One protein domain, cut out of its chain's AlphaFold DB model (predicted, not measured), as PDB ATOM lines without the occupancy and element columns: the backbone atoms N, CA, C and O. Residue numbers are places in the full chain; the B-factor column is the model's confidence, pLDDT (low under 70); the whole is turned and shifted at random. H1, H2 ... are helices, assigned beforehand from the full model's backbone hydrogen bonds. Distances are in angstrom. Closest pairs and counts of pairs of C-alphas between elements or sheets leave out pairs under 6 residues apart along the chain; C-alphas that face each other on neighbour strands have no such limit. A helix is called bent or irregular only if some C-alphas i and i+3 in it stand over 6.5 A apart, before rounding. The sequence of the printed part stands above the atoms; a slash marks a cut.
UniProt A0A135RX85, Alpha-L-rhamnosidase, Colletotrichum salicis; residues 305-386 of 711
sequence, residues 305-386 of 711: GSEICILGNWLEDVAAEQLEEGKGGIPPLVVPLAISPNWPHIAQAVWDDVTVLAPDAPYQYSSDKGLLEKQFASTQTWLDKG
ATOM      1  N   GLY A 305       7.919  59.581 -36.307       46.62
ATOM      2  CA  GLY A 305       8.045  58.266 -36.923       46.62
ATOM      3  C   GLY A 305       9.450  58.027 -37.483       46.62
ATOM      4  O   GLY A 305       9.998  56.969 -37.247       46.62
ATOM      5  N   SER A 306      10.101  59.013 -38.106       54.59
ATOM      6  CA  SER A 306      11.415  58.868 -38.739       54.59
ATOM      7  C   SER A 306      12.554  58.492 -37.795       54.59
ATOM      8  O   SER A 306      13.298  57.568 -38.118       54.59
ATOM      9  N   GLU A 307      12.716  59.141 -36.638       62.38
ATOM     10  CA  GLU A 307      13.778  58.763 -35.697       62.38
ATOM     11  C   GLU A 307      13.484  57.447 -34.980       62.38
ATOM     12  O   GLU A 307      14.401  56.655 -34.766       62.38
ATOM     13  N   ILE A 308      12.214  57.205 -34.634       69.12
ATOM     14  CA  ILE A 308      11.770  55.910 -34.101       69.12
ATOM     15  C   ILE A 308      12.088  54.812 -35.113       69.12
ATOM     16  O   ILE A 308      12.567  53.754 -34.730       69.12
ATOM     17  N   CYS A 309      11.892  55.082 -36.400       70.94
ATOM     18  CA  CYS A 309      12.184  54.152 -37.476       70.94
ATOM     19  C   CYS A 309      13.691  53.968 -37.718       70.94
ATOM     20  O   CYS A 309      14.123  52.847 -37.951       70.94
ATOM     21  N   ILE A 310      14.521  55.014 -37.627       80.62
ATOM     22  CA  ILE A 310      15.987  54.876 -37.754       80.62
ATOM     23  C   ILE A 310      16.557  54.076 -36.587       80.62
ATOM     24  O   ILE A 310      17.342  53.156 -36.802       80.62
ATOM     25  N   LEU A 311      16.163  54.415 -35.356       86.44
ATOM     26  CA  LEU A 311      16.567  53.660 -34.173       86.44
ATOM     27  C   LEU A 311      15.970  52.252 -34.192       86.44
ATOM     28  O   LEU A 311      16.650  51.321 -33.791       86.44
ATOM     29  N   GLY A 312      14.745  52.084 -34.693       84.75
ATOM     30  CA  GLY A 312      14.101  50.789 -34.901       84.75
ATOM     31  C   GLY A 312      14.892  49.897 -35.855       84.75
ATOM     32  O   GLY A 312      15.255  48.793 -35.466       84.75
ATOM     33  N   ASN A 313      15.242  50.402 -37.042       83.62
ATOM     34  CA  ASN A 313      16.087  49.700 -38.013       83.62
ATOM     35  C   ASN A 313      17.453  49.347 -37.409       83.62
ATOM     36  O   ASN A 313      17.902  48.211 -37.499       83.62
ATOM     37  N   TRP A 314      18.098  50.305 -36.738       89.25
ATOM     38  CA  TRP A 314      19.391  50.059 -36.101       89.25
ATOM     39  C   TRP A 314      19.297  49.031 -34.962       89.25
ATOM     40  O   TRP A 314      20.189  48.208 -34.795       89.25
ATOM     41  N   LEU A 315      18.205  49.024 -34.193       93.06
ATOM     42  CA  LEU A 315      17.952  48.012 -33.169       93.06
ATOM     43  C   LEU A 315      17.712  46.620 -33.773       93.06
ATOM     44  O   LEU A 315      18.060  45.625 -33.144       93.06
ATOM     45  N   GLU A 316      17.142  46.524 -34.977       90.38
ATOM     46  CA  GLU A 316      17.065  45.258 -35.714       90.38
ATOM     47  C   GLU A 316      18.470  44.748 -36.088       90.38
ATOM     48  O   GLU A 316      18.749  43.569 -35.863       90.38
ATOM     49  N   ASP A 317      19.388  45.625 -36.515       90.44
ATOM     50  CA  ASP A 317      20.800  45.264 -36.735       90.44
ATOM     51  C   ASP A 317      21.479  44.805 -35.430       90.44
ATOM     52  O   ASP A 317      22.177  43.788 -35.406       90.44
ATOM     53  N   VAL A 318      21.241  45.518 -34.318       95.50
ATOM     54  CA  VAL A 318      21.790  45.166 -32.994       95.50
ATOM     55  C   VAL A 318      21.320  43.774 -32.593       95.50
ATOM     56  O   VAL A 318      22.135  42.938 -32.204       95.50
ATOM     57  N   ALA A 319      20.018  43.509 -32.703       95.62
ATOM     58  CA  ALA A 319      19.443  42.219 -32.364       95.62
ATOM     59  C   ALA A 319      19.978  41.105 -33.275       95.62
ATOM     60  O   ALA A 319      20.294  40.025 -32.778       95.62
ATOM     61  N   ALA A 320      20.117  41.359 -34.579       92.38
ATOM     62  CA  ALA A 320      20.638  40.386 -35.533       92.38
ATOM     63  C   ALA A 320      22.076  39.960 -35.191       92.38
ATOM     64  O   ALA A 320      22.350  38.762 -35.100       92.38
ATOM     65  N   GLU A 321      22.976  40.914 -34.934       93.19
ATOM     66  CA  GLU A 321      24.375  40.611 -34.600       93.19
ATOM     67  C   GLU A 321      24.541  40.059 -33.171       93.19
ATOM     68  O   GLU A 321      25.393  39.205 -32.926       93.19
ATOM     69  N   GLN A 322      23.718  40.499 -32.215       96.75
ATOM     70  CA  GLN A 322      23.738  40.009 -30.832       96.75
ATOM     71  C   GLN A 322      23.268  38.552 -30.715       96.75
ATOM     72  O   GLN A 322      23.807  37.780 -29.913       96.75
ATOM     73  N   LEU A 323      22.200  38.206 -31.440       95.69
ATOM     74  CA  LEU A 323      21.511  36.918 -31.333       95.69
ATOM     75  C   LEU A 323      22.073  35.855 -32.284       95.69
ATOM     76  O   LEU A 323      21.614  34.711 -32.244       95.69
ATOM     77  N   GLU A 324      23.073  36.200 -33.098       93.69
ATOM     78  CA  GLU A 324      23.803  35.246 -33.927       93.69
ATOM     79  C   GLU A 324      24.391  34.108 -33.064       93.69
ATOM     80  O   GLU A 324      24.882  34.301 -31.940       93.69
ATOM     81  N   GLU A 325      24.323  32.881 -33.584       92.44
ATOM     82  CA  GLU A 325      24.807  31.699 -32.880       92.44
ATOM     83  C   GLU A 325      26.294  31.845 -32.511       92.44
ATOM     84  O   GLU A 325      27.128  32.282 -33.300       92.44
ATOM     85  N   GLY A 326      26.639  31.493 -31.271       91.88
ATOM     86  CA  GLY A 326      28.012  31.592 -30.767       91.88
ATOM     87  C   GLY A 326      28.426  32.970 -30.234       91.88
ATOM     88  O   GLY A 326      29.499  33.068 -29.642       91.88
ATOM     89  N   LYS A 327      27.590  34.016 -30.341       92.88
ATOM     90  CA  LYS A 327      27.892  35.354 -29.779       92.88
ATOM     91  C   LYS A 327      27.580  35.509 -28.293       92.88
ATOM     92  O   LYS A 327      27.951  36.512 -27.686       92.88
ATOM     93  N   GLY A 328      26.897  34.531 -27.695       95.06
ATOM     94  CA  GLY A 328      26.605  34.503 -26.257       95.06
ATOM     95  C   GLY A 328      25.592  35.553 -25.785       95.06
ATOM     96  O   GLY A 328      25.452  35.743 -24.581       95.06
ATOM     97  N   GLY A 329      24.880  36.222 -26.698       96.44
ATOM     98  CA  GLY A 329      23.944  37.290 -26.345       96.44
ATOM     99  C   GLY A 329      24.597  38.648 -26.082       96.44
ATOM    100  O   GLY A 329      23.942  39.530 -25.522       96.44
ATOM    101  N   ILE A 330      25.867  38.803 -26.461       96.88
ATOM    102  CA  ILE A 330      26.644  40.037 -26.328       96.88
ATOM    103  C   ILE A 330      26.595  40.766 -27.679       96.88
ATOM    104  O   ILE A 330      27.054  40.189 -28.670       96.88
ATOM    105  N   PRO A 331      26.040  41.990 -27.753       94.69
ATOM    106  CA  PRO A 331      26.111  42.784 -28.971       94.69
ATOM    107  C   PRO A 331      27.568  43.202 -29.229       94.69
ATOM    108  O   PRO A 331      28.354  43.337 -28.290       94.69
ATOM    109  N   PRO A 332      27.978  43.405 -30.486       91.88
ATOM    110  CA  PRO A 332      29.289  43.972 -30.751       91.88
ATOM    111  C   PRO A 332      29.333  45.449 -30.344       91.88
ATOM    112  O   PRO A 332      28.339  46.165 -30.418       91.88
ATOM    113  N   LEU A 333      30.529  45.927 -29.975       91.31
ATOM    114  CA  LEU A 333      30.739  47.305 -29.504       91.31
ATOM    115  C   LEU A 333      30.279  48.376 -30.513       91.31
ATOM    116  O   LEU A 333      29.939  49.493 -30.127       91.31
ATOM    117  N   VAL A 334      30.314  48.053 -31.808       91.44
ATOM    118  CA  VAL A 334      29.740  48.876 -32.875       91.44
ATOM    119  C   VAL A 334      28.837  48.001 -33.729       91.44
ATOM    120  O   VAL A 334      29.211  46.871 -34.037       91.44
ATOM    121  N   VAL A 335      27.690  48.547 -34.123       90.69
ATOM    122  CA  VAL A 335      26.704  47.880 -34.975       90.69
ATOM    123  C   VAL A 335      26.377  48.804 -36.154       90.69
ATOM    124  O   VAL A 335      25.996  49.956 -35.904       90.69
ATOM    125  N   PRO A 336      26.512  48.343 -37.411       87.62
ATOM    126  CA  PRO A 336      27.023  47.025 -37.817       87.62
ATOM    127  C   PRO A 336      28.493  46.784 -37.427       87.62
ATOM    128  O   PRO A 336      29.267  47.743 -37.301       87.62
ATOM    129  N   LEU A 337      28.903  45.520 -37.261       85.81
ATOM    130  CA  LEU A 337      30.256  45.144 -36.836       85.81
ATOM    131  C   LEU A 337      31.318  45.608 -37.846       85.81
ATOM    132  O   LEU A 337      31.670  44.933 -38.816       85.81
ATOM    133  N   ALA A 338      31.894  46.770 -37.556       83.50
ATOM    134  CA  ALA A 338      32.868  47.458 -38.399       83.50
ATOM    135  C   ALA A 338      34.302  47.420 -37.848       83.50
ATOM    136  O   ALA A 338      35.249  47.776 -38.548       83.50
ATOM    137  N   ILE A 339      34.494  47.004 -36.596       80.50
ATOM    138  CA  ILE A 339      35.816  46.992 -35.953       80.50
ATOM    139  C   ILE A 339      36.652  45.765 -36.336       80.50
ATOM    140  O   ILE A 339      36.185  44.820 -36.973       80.50
ATOM    141  N   SER A 340      37.939  45.825 -35.982       74.06
ATOM    142  CA  SER A 340      38.891  44.738 -36.212       74.06
ATOM    143  C   SER A 340      38.458  43.466 -35.470       74.06
ATOM    144  O   SER A 340      38.101  43.567 -34.296       74.06
ATOM    145  N   PRO A 341      38.605  42.272 -36.078       72.50
ATOM    146  CA  PRO A 341      38.388  40.990 -35.399       72.50
ATOM    147  C   PRO A 341      39.250  40.786 -34.143       72.50
ATOM    148  O   PRO A 341      38.938  39.945 -33.312       72.50
ATOM    149  N   ASN A 342      40.341  41.549 -34.001       75.19
ATOM    150  CA  ASN A 342      41.220  41.494 -32.833       75.19
ATOM    151  C   ASN A 342      40.672  42.270 -31.626       75.19
ATOM    152  O   ASN A 342      41.267  42.213 -30.549       75.19
ATOM    153  N   TRP A 343      39.591  43.038 -31.794       79.56
ATOM    154  CA  TRP A 343      38.911  43.645 -30.658       79.56
ATOM    155  C   TRP A 343      38.213  42.550 -29.841       79.56
ATOM    156  O   TRP A 343      37.547  41.695 -30.426       79.56
ATOM    157  N   PRO A 344      38.359  42.535 -28.506       84.88
ATOM    158  CA  PRO A 344      37.784  41.474 -27.695       84.88
ATOM    159  C   PRO A 344      36.251  41.510 -27.754       84.88
ATOM    160  O   PRO A 344      35.639  42.551 -27.520       84.88
ATOM    161  N   HIS A 345      35.639  40.354 -28.021       89.94
ATOM    162  CA  HIS A 345      34.192  40.149 -27.891       89.94
ATOM    163  C   HIS A 345      33.844  39.973 -26.410       89.94
ATOM    164  O   HIS A 345      33.842  38.859 -25.885       89.94
ATOM    165  N   ILE A 346      33.680  41.093 -25.706       92.44
ATOM    166  CA  ILE A 346      33.427  41.143 -24.264       92.44
ATOM    167  C   ILE A 346      32.297  42.119 -23.955       92.44
ATOM    168  O   ILE A 346      32.235  43.194 -24.542       92.44
ATOM    169  N   ALA A 347      31.467  41.757 -22.982       96.12
ATOM    170  CA  ALA A 347      30.351  42.569 -22.524       96.12
ATOM    171  C   ALA A 347      30.821  43.894 -21.888       96.12
ATOM    172  O   ALA A 347      31.706  43.903 -21.022       96.12
ATOM    173  N   GLN A 348      30.212  45.002 -22.302       96.69
ATOM    174  CA  GLN A 348      30.482  46.367 -21.857       96.69
ATOM    175  C   GLN A 348      29.200  47.015 -21.320       96.69
ATOM    176  O   GLN A 348      28.313  47.394 -22.081       96.69
ATOM    177  N   ALA A 349      29.109  47.200 -20.003       96.69
ATOM    178  CA  ALA A 349      28.051  48.006 -19.397       96.69
ATOM    179  C   ALA A 349      28.078  49.436 -19.949       96.69
ATOM    180  O   ALA A 349      29.134  49.917 -20.348       96.69
ATOM    181  N   VAL A 350      26.950  50.146 -19.913       96.44
ATOM    182  CA  VAL A 350      26.708  51.444 -20.575       96.44
ATOM    183  C   VAL A 350      26.575  51.333 -22.100       96.44
ATOM    184  O   VAL A 350      25.612  51.868 -22.641       96.44
ATOM    185  N   TRP A 351      27.487  50.636 -22.789       96.38
ATOM    186  CA  TRP A 351      27.437  50.454 -24.250       96.38
ATOM    187  C   TRP A 351      26.391  49.412 -24.644       96.38
ATOM    188  O   TRP A 351      25.424  49.737 -25.322       96.38
ATOM    189  N   ASP A 352      26.532  48.180 -24.163       97.44
ATOM    190  CA  ASP A 352      25.678  47.050 -24.554       97.44
ATOM    191  C   ASP A 352      24.302  47.094 -23.862       97.44
ATOM    192  O   ASP A 352      23.323  46.494 -24.315       97.44
ATOM    193  N   ASP A 353      24.195  47.905 -22.804       98.06
ATOM    194  CA  ASP A 353      22.932  48.288 -22.170       98.06
ATOM    195  C   ASP A 353      21.992  49.044 -23.128       98.06
ATOM    196  O   ASP A 353      20.803  49.198 -22.837       98.06
ATOM    197  N   VAL A 354      22.481  49.456 -24.305       96.62
ATOM    198  CA  VAL A 354      21.660  49.974 -25.405       96.62
ATOM    199  C   VAL A 354      20.546  49.007 -25.818       96.62
ATOM    200  O   VAL A 354      19.464  49.460 -26.178       96.62
ATOM    201  N   THR A 355      20.746  47.695 -25.651       97.81
ATOM    202  CA  THR A 355      19.719  46.655 -25.869       97.81
ATOM    203  C   THR A 355      18.475  46.828 -24.987       97.81
ATOM    204  O   THR A 355      17.420  46.271 -25.283       97.81
ATOM    205  N   VAL A 356      18.580  47.602 -23.899       98.25
ATOM    206  CA  VAL A 356      17.482  47.947 -22.983       98.25
ATOM    207  C   VAL A 356      17.122  49.430 -23.099       98.25
ATOM    208  O   VAL A 356      15.945  49.780 -23.176       98.25
ATOM    209  N   LEU A 357      18.130  50.309 -23.113       96.56
ATOM    210  CA  LEU A 357      17.940  51.761 -23.056       96.56
ATOM    211  C   LEU A 357      17.409  52.345 -24.372       96.56
ATOM    212  O   LEU A 357      16.582  53.255 -24.341       96.56
ATOM    213  N   ALA A 358      17.860  51.838 -25.523       94.25
ATOM    214  CA  ALA A 358      17.435  52.358 -26.820       94.25
ATOM    215  C   ALA A 358      16.059  51.866 -27.287       94.25
ATOM    216  O   ALA A 358      15.477  52.581 -28.089       94.25
ATOM    217  N   PRO A 359      15.494  50.738 -26.814       95.06
ATOM    218  CA  PRO A 359      14.058  50.479 -26.959       95.06
ATOM    219  C   PRO A 359      13.185  51.320 -26.013       95.06
ATOM    220  O   PRO A 359      12.130  51.801 -26.423       95.06
ATOM    221  N   ASP A 360      13.617  51.535 -24.760       95.50
ATOM    222  CA  ASP A 360      12.858  52.335 -23.781       95.50
ATOM    223  C   ASP A 360      12.744  53.801 -24.213       95.50
ATOM    224  O   ASP A 360      11.646  54.353 -24.232       95.50
ATOM    225  N   ALA A 361      13.855  54.421 -24.622       91.19
ATOM    226  CA  ALA A 361      13.886  55.827 -25.016       91.19
ATOM    227  C   ALA A 361      12.816  56.194 -26.069       91.19
ATOM    228  O   ALA A 361      11.984  57.038 -25.759       91.19
ATOM    229  N   PRO A 362      12.738  55.585 -27.266       89.12
ATOM    230  CA  PRO A 362      11.694  55.872 -28.241       89.12
ATOM    231  C   PRO A 362      10.300  55.489 -27.758       89.12
ATOM    232  O   PRO A 362       9.365  56.237 -28.036       89.12
ATOM    233  N   TYR A 363      10.145  54.416 -26.976       92.12
ATOM    234  CA  TYR A 363       8.858  54.076 -26.372       92.12
ATOM    235  C   TYR A 363       8.327  55.199 -25.467       92.12
ATOM    236  O   TYR A 363       7.149  55.548 -25.565       92.12
ATOM    237  N   GLN A 364       9.174  55.843 -24.652       90.06
ATOM    238  CA  GLN A 364       8.755  56.994 -23.836       90.06
ATOM    239  C   GLN A 364       8.200  58.150 -24.692       90.06
ATOM    240  O   GLN A 364       7.355  58.919 -24.234       90.06
ATOM    241  N   TYR A 365       8.613  58.275 -25.954       86.56
ATOM    242  CA  TYR A 365       8.116  59.327 -26.842       86.56
ATOM    243  C   TYR A 365       6.927  58.896 -27.697       86.56
ATOM    244  O   TYR A 365       6.078  59.732 -27.992       86.56
ATOM    245  N   SER A 366       6.857  57.629 -28.100       84.56
ATOM    246  CA  SER A 366       5.884  57.140 -29.082       84.56
ATOM    247  C   SER A 366       4.737  56.337 -28.481       84.56
ATOM    248  O   SER A 366       3.672  56.251 -29.084       84.56
ATOM    249  N   SER A 367       4.947  55.750 -27.299       90.81
ATOM    250  CA  SER A 367       4.106  54.683 -26.745       90.81
ATOM    251  C   SER A 367       4.008  53.439 -27.653       90.81
ATOM    252  O   SER A 367       3.090  52.630 -27.515       90.81
ATOM    253  N   ASP A 368       4.948  53.257 -28.588       89.38
ATOM    254  CA  ASP A 368       4.949  52.130 -29.524       89.38
ATOM    255  C   ASP A 368       5.384  50.832 -28.832       89.38
ATOM    256  O   ASP A 368       6.569  50.556 -28.629       89.38
ATOM    257  N   LYS A 369       4.395  50.014 -28.473       93.69
ATOM    258  CA  LYS A 369       4.623  48.688 -27.896       93.69
ATOM    259  C   LYS A 369       5.155  47.681 -28.914       93.69
ATOM    260  O   LYS A 369       5.834  46.745 -28.504       93.69
ATOM    261  N   GLY A 370       4.888  47.869 -30.207       92.00
ATOM    262  CA  GLY A 370       5.367  46.978 -31.261       92.00
ATOM    263  C   GLY A 370       6.893  46.966 -31.333       92.00
ATOM    264  O   GLY A 370       7.494  45.899 -31.438       92.00
ATOM    265  N   LEU A 371       7.532  48.130 -31.166       90.25
ATOM    266  CA  LEU A 371       8.989  48.224 -31.028       90.25
ATOM    267  C   LEU A 371       9.508  47.405 -29.834       90.25
ATOM    268  O   LEU A 371      10.471  46.650 -29.973       90.25
ATOM    269  N   LEU A 372       8.858  47.514 -28.670       95.12
ATOM    270  CA  LEU A 372       9.246  46.751 -27.480       95.12
ATOM    271  C   LEU A 372       9.084  45.242 -27.686       95.12
ATOM    272  O   LEU A 372       9.927  44.466 -27.246       95.12
ATOM    273  N   GLU A 373       8.012  44.818 -28.356       96.31
ATOM    274  CA  GLU A 373       7.760  43.412 -28.678       96.31
ATOM    275  C   GLU A 373       8.825  42.848 -29.625       96.31
ATOM    276  O   GLU A 373       9.368  41.777 -29.344       96.31
ATOM    277  N   LYS A 374       9.177  43.587 -30.688       94.19
ATOM    278  CA  LYS A 374      10.253  43.221 -31.627       94.19
ATOM    279  C   LYS A 374      11.599  43.054 -30.915       94.19
ATOM    280  O   LYS A 374      12.316  42.092 -31.174       94.19
ATOM    281  N   GLN A 375      11.923  43.964 -29.997       96.75
ATOM    282  CA  GLN A 375      13.227  43.997 -29.323       96.75
ATOM    283  C   GLN A 375      13.303  43.140 -28.056       96.75
ATOM    284  O   GLN A 375      14.388  42.913 -27.518       96.75
ATOM    285  N   PHE A 376      12.177  42.583 -27.603       97.88
ATOM    286  CA  PHE A 376      12.093  41.862 -26.336       97.88
ATOM    287  C   PHE A 376      13.132  40.737 -26.201       97.88
ATOM    288  O   PHE A 376      13.725  40.565 -25.136       97.88
ATOM    289  N   ALA A 377      13.351  39.961 -27.269       98.06
ATOM    290  CA  ALA A 377      14.289  38.840 -27.258       98.06
ATOM    291  C   ALA A 377      15.750  39.296 -27.099       98.06
ATOM    292  O   ALA A 377      16.506  38.660 -26.361       98.06
ATOM    293  N   SER A 378      16.128  40.403 -27.744       98.38
ATOM    294  CA  SER A 378      17.449  41.030 -27.619       98.38
ATOM    295  C   SER A 378      17.672  41.537 -26.189       98.38
ATOM    296  O   SER A 378      18.642  41.140 -25.533       98.38
ATOM    297  N   THR A 379      16.717  42.305 -25.653       98.19
ATOM    298  CA  THR A 379      16.771  42.847 -24.288       98.19
ATOM    299  C   THR A 379      16.846  41.746 -23.225       98.19
ATOM    300  O   THR A 379      17.676  41.800 -22.316       98.19
ATOM    301  N   GLN A 380      16.004  40.712 -23.343       98.56
ATOM    302  CA  GLN A 380      16.003  39.595 -22.402       98.56
ATOM    303  C   GLN A 380      17.329  38.831 -22.443       98.56
ATOM    304  O   GLN A 380      17.906  38.513 -21.403       98.56
ATOM    305  N   THR A 381      17.822  38.548 -23.649       98.62
ATOM    306  CA  THR A 381      19.056  37.785 -23.847       98.62
ATOM    307  C   THR A 381      20.264  38.516 -23.275       98.62
ATOM    308  O   THR A 381      21.116  37.876 -22.657       98.62
ATOM    309  N   TRP A 382      20.318  39.845 -23.402       98.56
ATOM    310  CA  TRP A 382      21.354  40.655 -22.764       98.56
ATOM    311  C   TRP A 382      21.395  40.429 -21.248       98.56
ATOM    312  O   TRP A 382      22.419  40.012 -20.709       98.56
ATOM    313  N   LEU A 383      20.270  40.628 -20.556       98.38
ATOM    314  CA  LEU A 383      20.224  40.559 -19.093       98.38
ATOM    315  C   LEU A 383      20.385  39.139 -18.534       98.38
ATOM    316  O   LEU A 383      20.954  38.979 -17.447       98.38
ATOM    317  N   ASP A 384      19.888  38.129 -19.253       97.88
ATOM    318  CA  ASP A 384      19.914  36.729 -18.816       97.88
ATOM    319  C   ASP A 384      21.217  36.005 -19.189       97.88
ATOM    320  O   ASP A 384      21.597  35.058 -18.498       97.88
ATOM    321  N   LYS A 385      21.889  36.408 -20.279       97.25
ATOM    322  CA  LYS A 385      23.059  35.696 -20.828       97.25
ATOM    323  C   LYS A 385      24.245  36.594 -21.172       97.25
ATOM    324  O   LYS A 385      25.374  36.182 -20.929       97.25
ATOM    325  N   GLY A 386      24.001  37.772 -21.746       97.50
ATOM    326  CA  GLY A 386      25.058  38.648 -22.260       97.50
ATOM    327  C   GLY A 386      25.912  39.302 -21.170       97.50
ATOM    328  O   GLY A 386      27.130  39.380 -21.306       97.50
TER     329      GLY A 386
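What this domain is: This is residues 305 to 386 of the 711 residues of the protein "Alpha-L-rhamnosidase" of Colletotrichum salicis (UniProt A0A135RX85). Three helices, H1, H2 and H3, make an up-and-down bundle, each running against the one before it. The long loop between H1 and H2 reaches past one end around Asn 342. The printed part has 82 residues, no named strand, and is all helix; it is compact, radius of gyration of the C-alphas 12.5 A, and elongated, spanning 39 by 25 by 22 A.

Where its parts are: Find C-alpha 305 at (8.045, 58.266, -36.923); H1, residues 305 to 323, runs 25.9 A from there. H2 is residues 354 to 366, 17.7 A. H3, residues 369 to 386, runs 23.5 A to (25.058, 38.648, -22.260), irregular, with C-alphas 374 and 377 7.4 A apart.

How they stand to each other: Look at Ile 308 and Pro 362, the closest C-alphas, 5.9 A, of the hairpin H1 and H2. In the hairpin H2 and H3 they are Thr 355 and Thr 379, 5.1 A. H1 and H3 touch at a shallow tilt of 31 degrees, the same way; their closest C-alphas are Ala 319 and Ser 378, 5.3 A. Every O i to N i+4 pair is within hydrogen-bond range in H1, 6 of 9 in H2, 12 of 14 in H3.

The domain as a whole: The printed part has no cut; residues 324 to 353 are a long link. Residues 305 to 308 are under pLDDT 70.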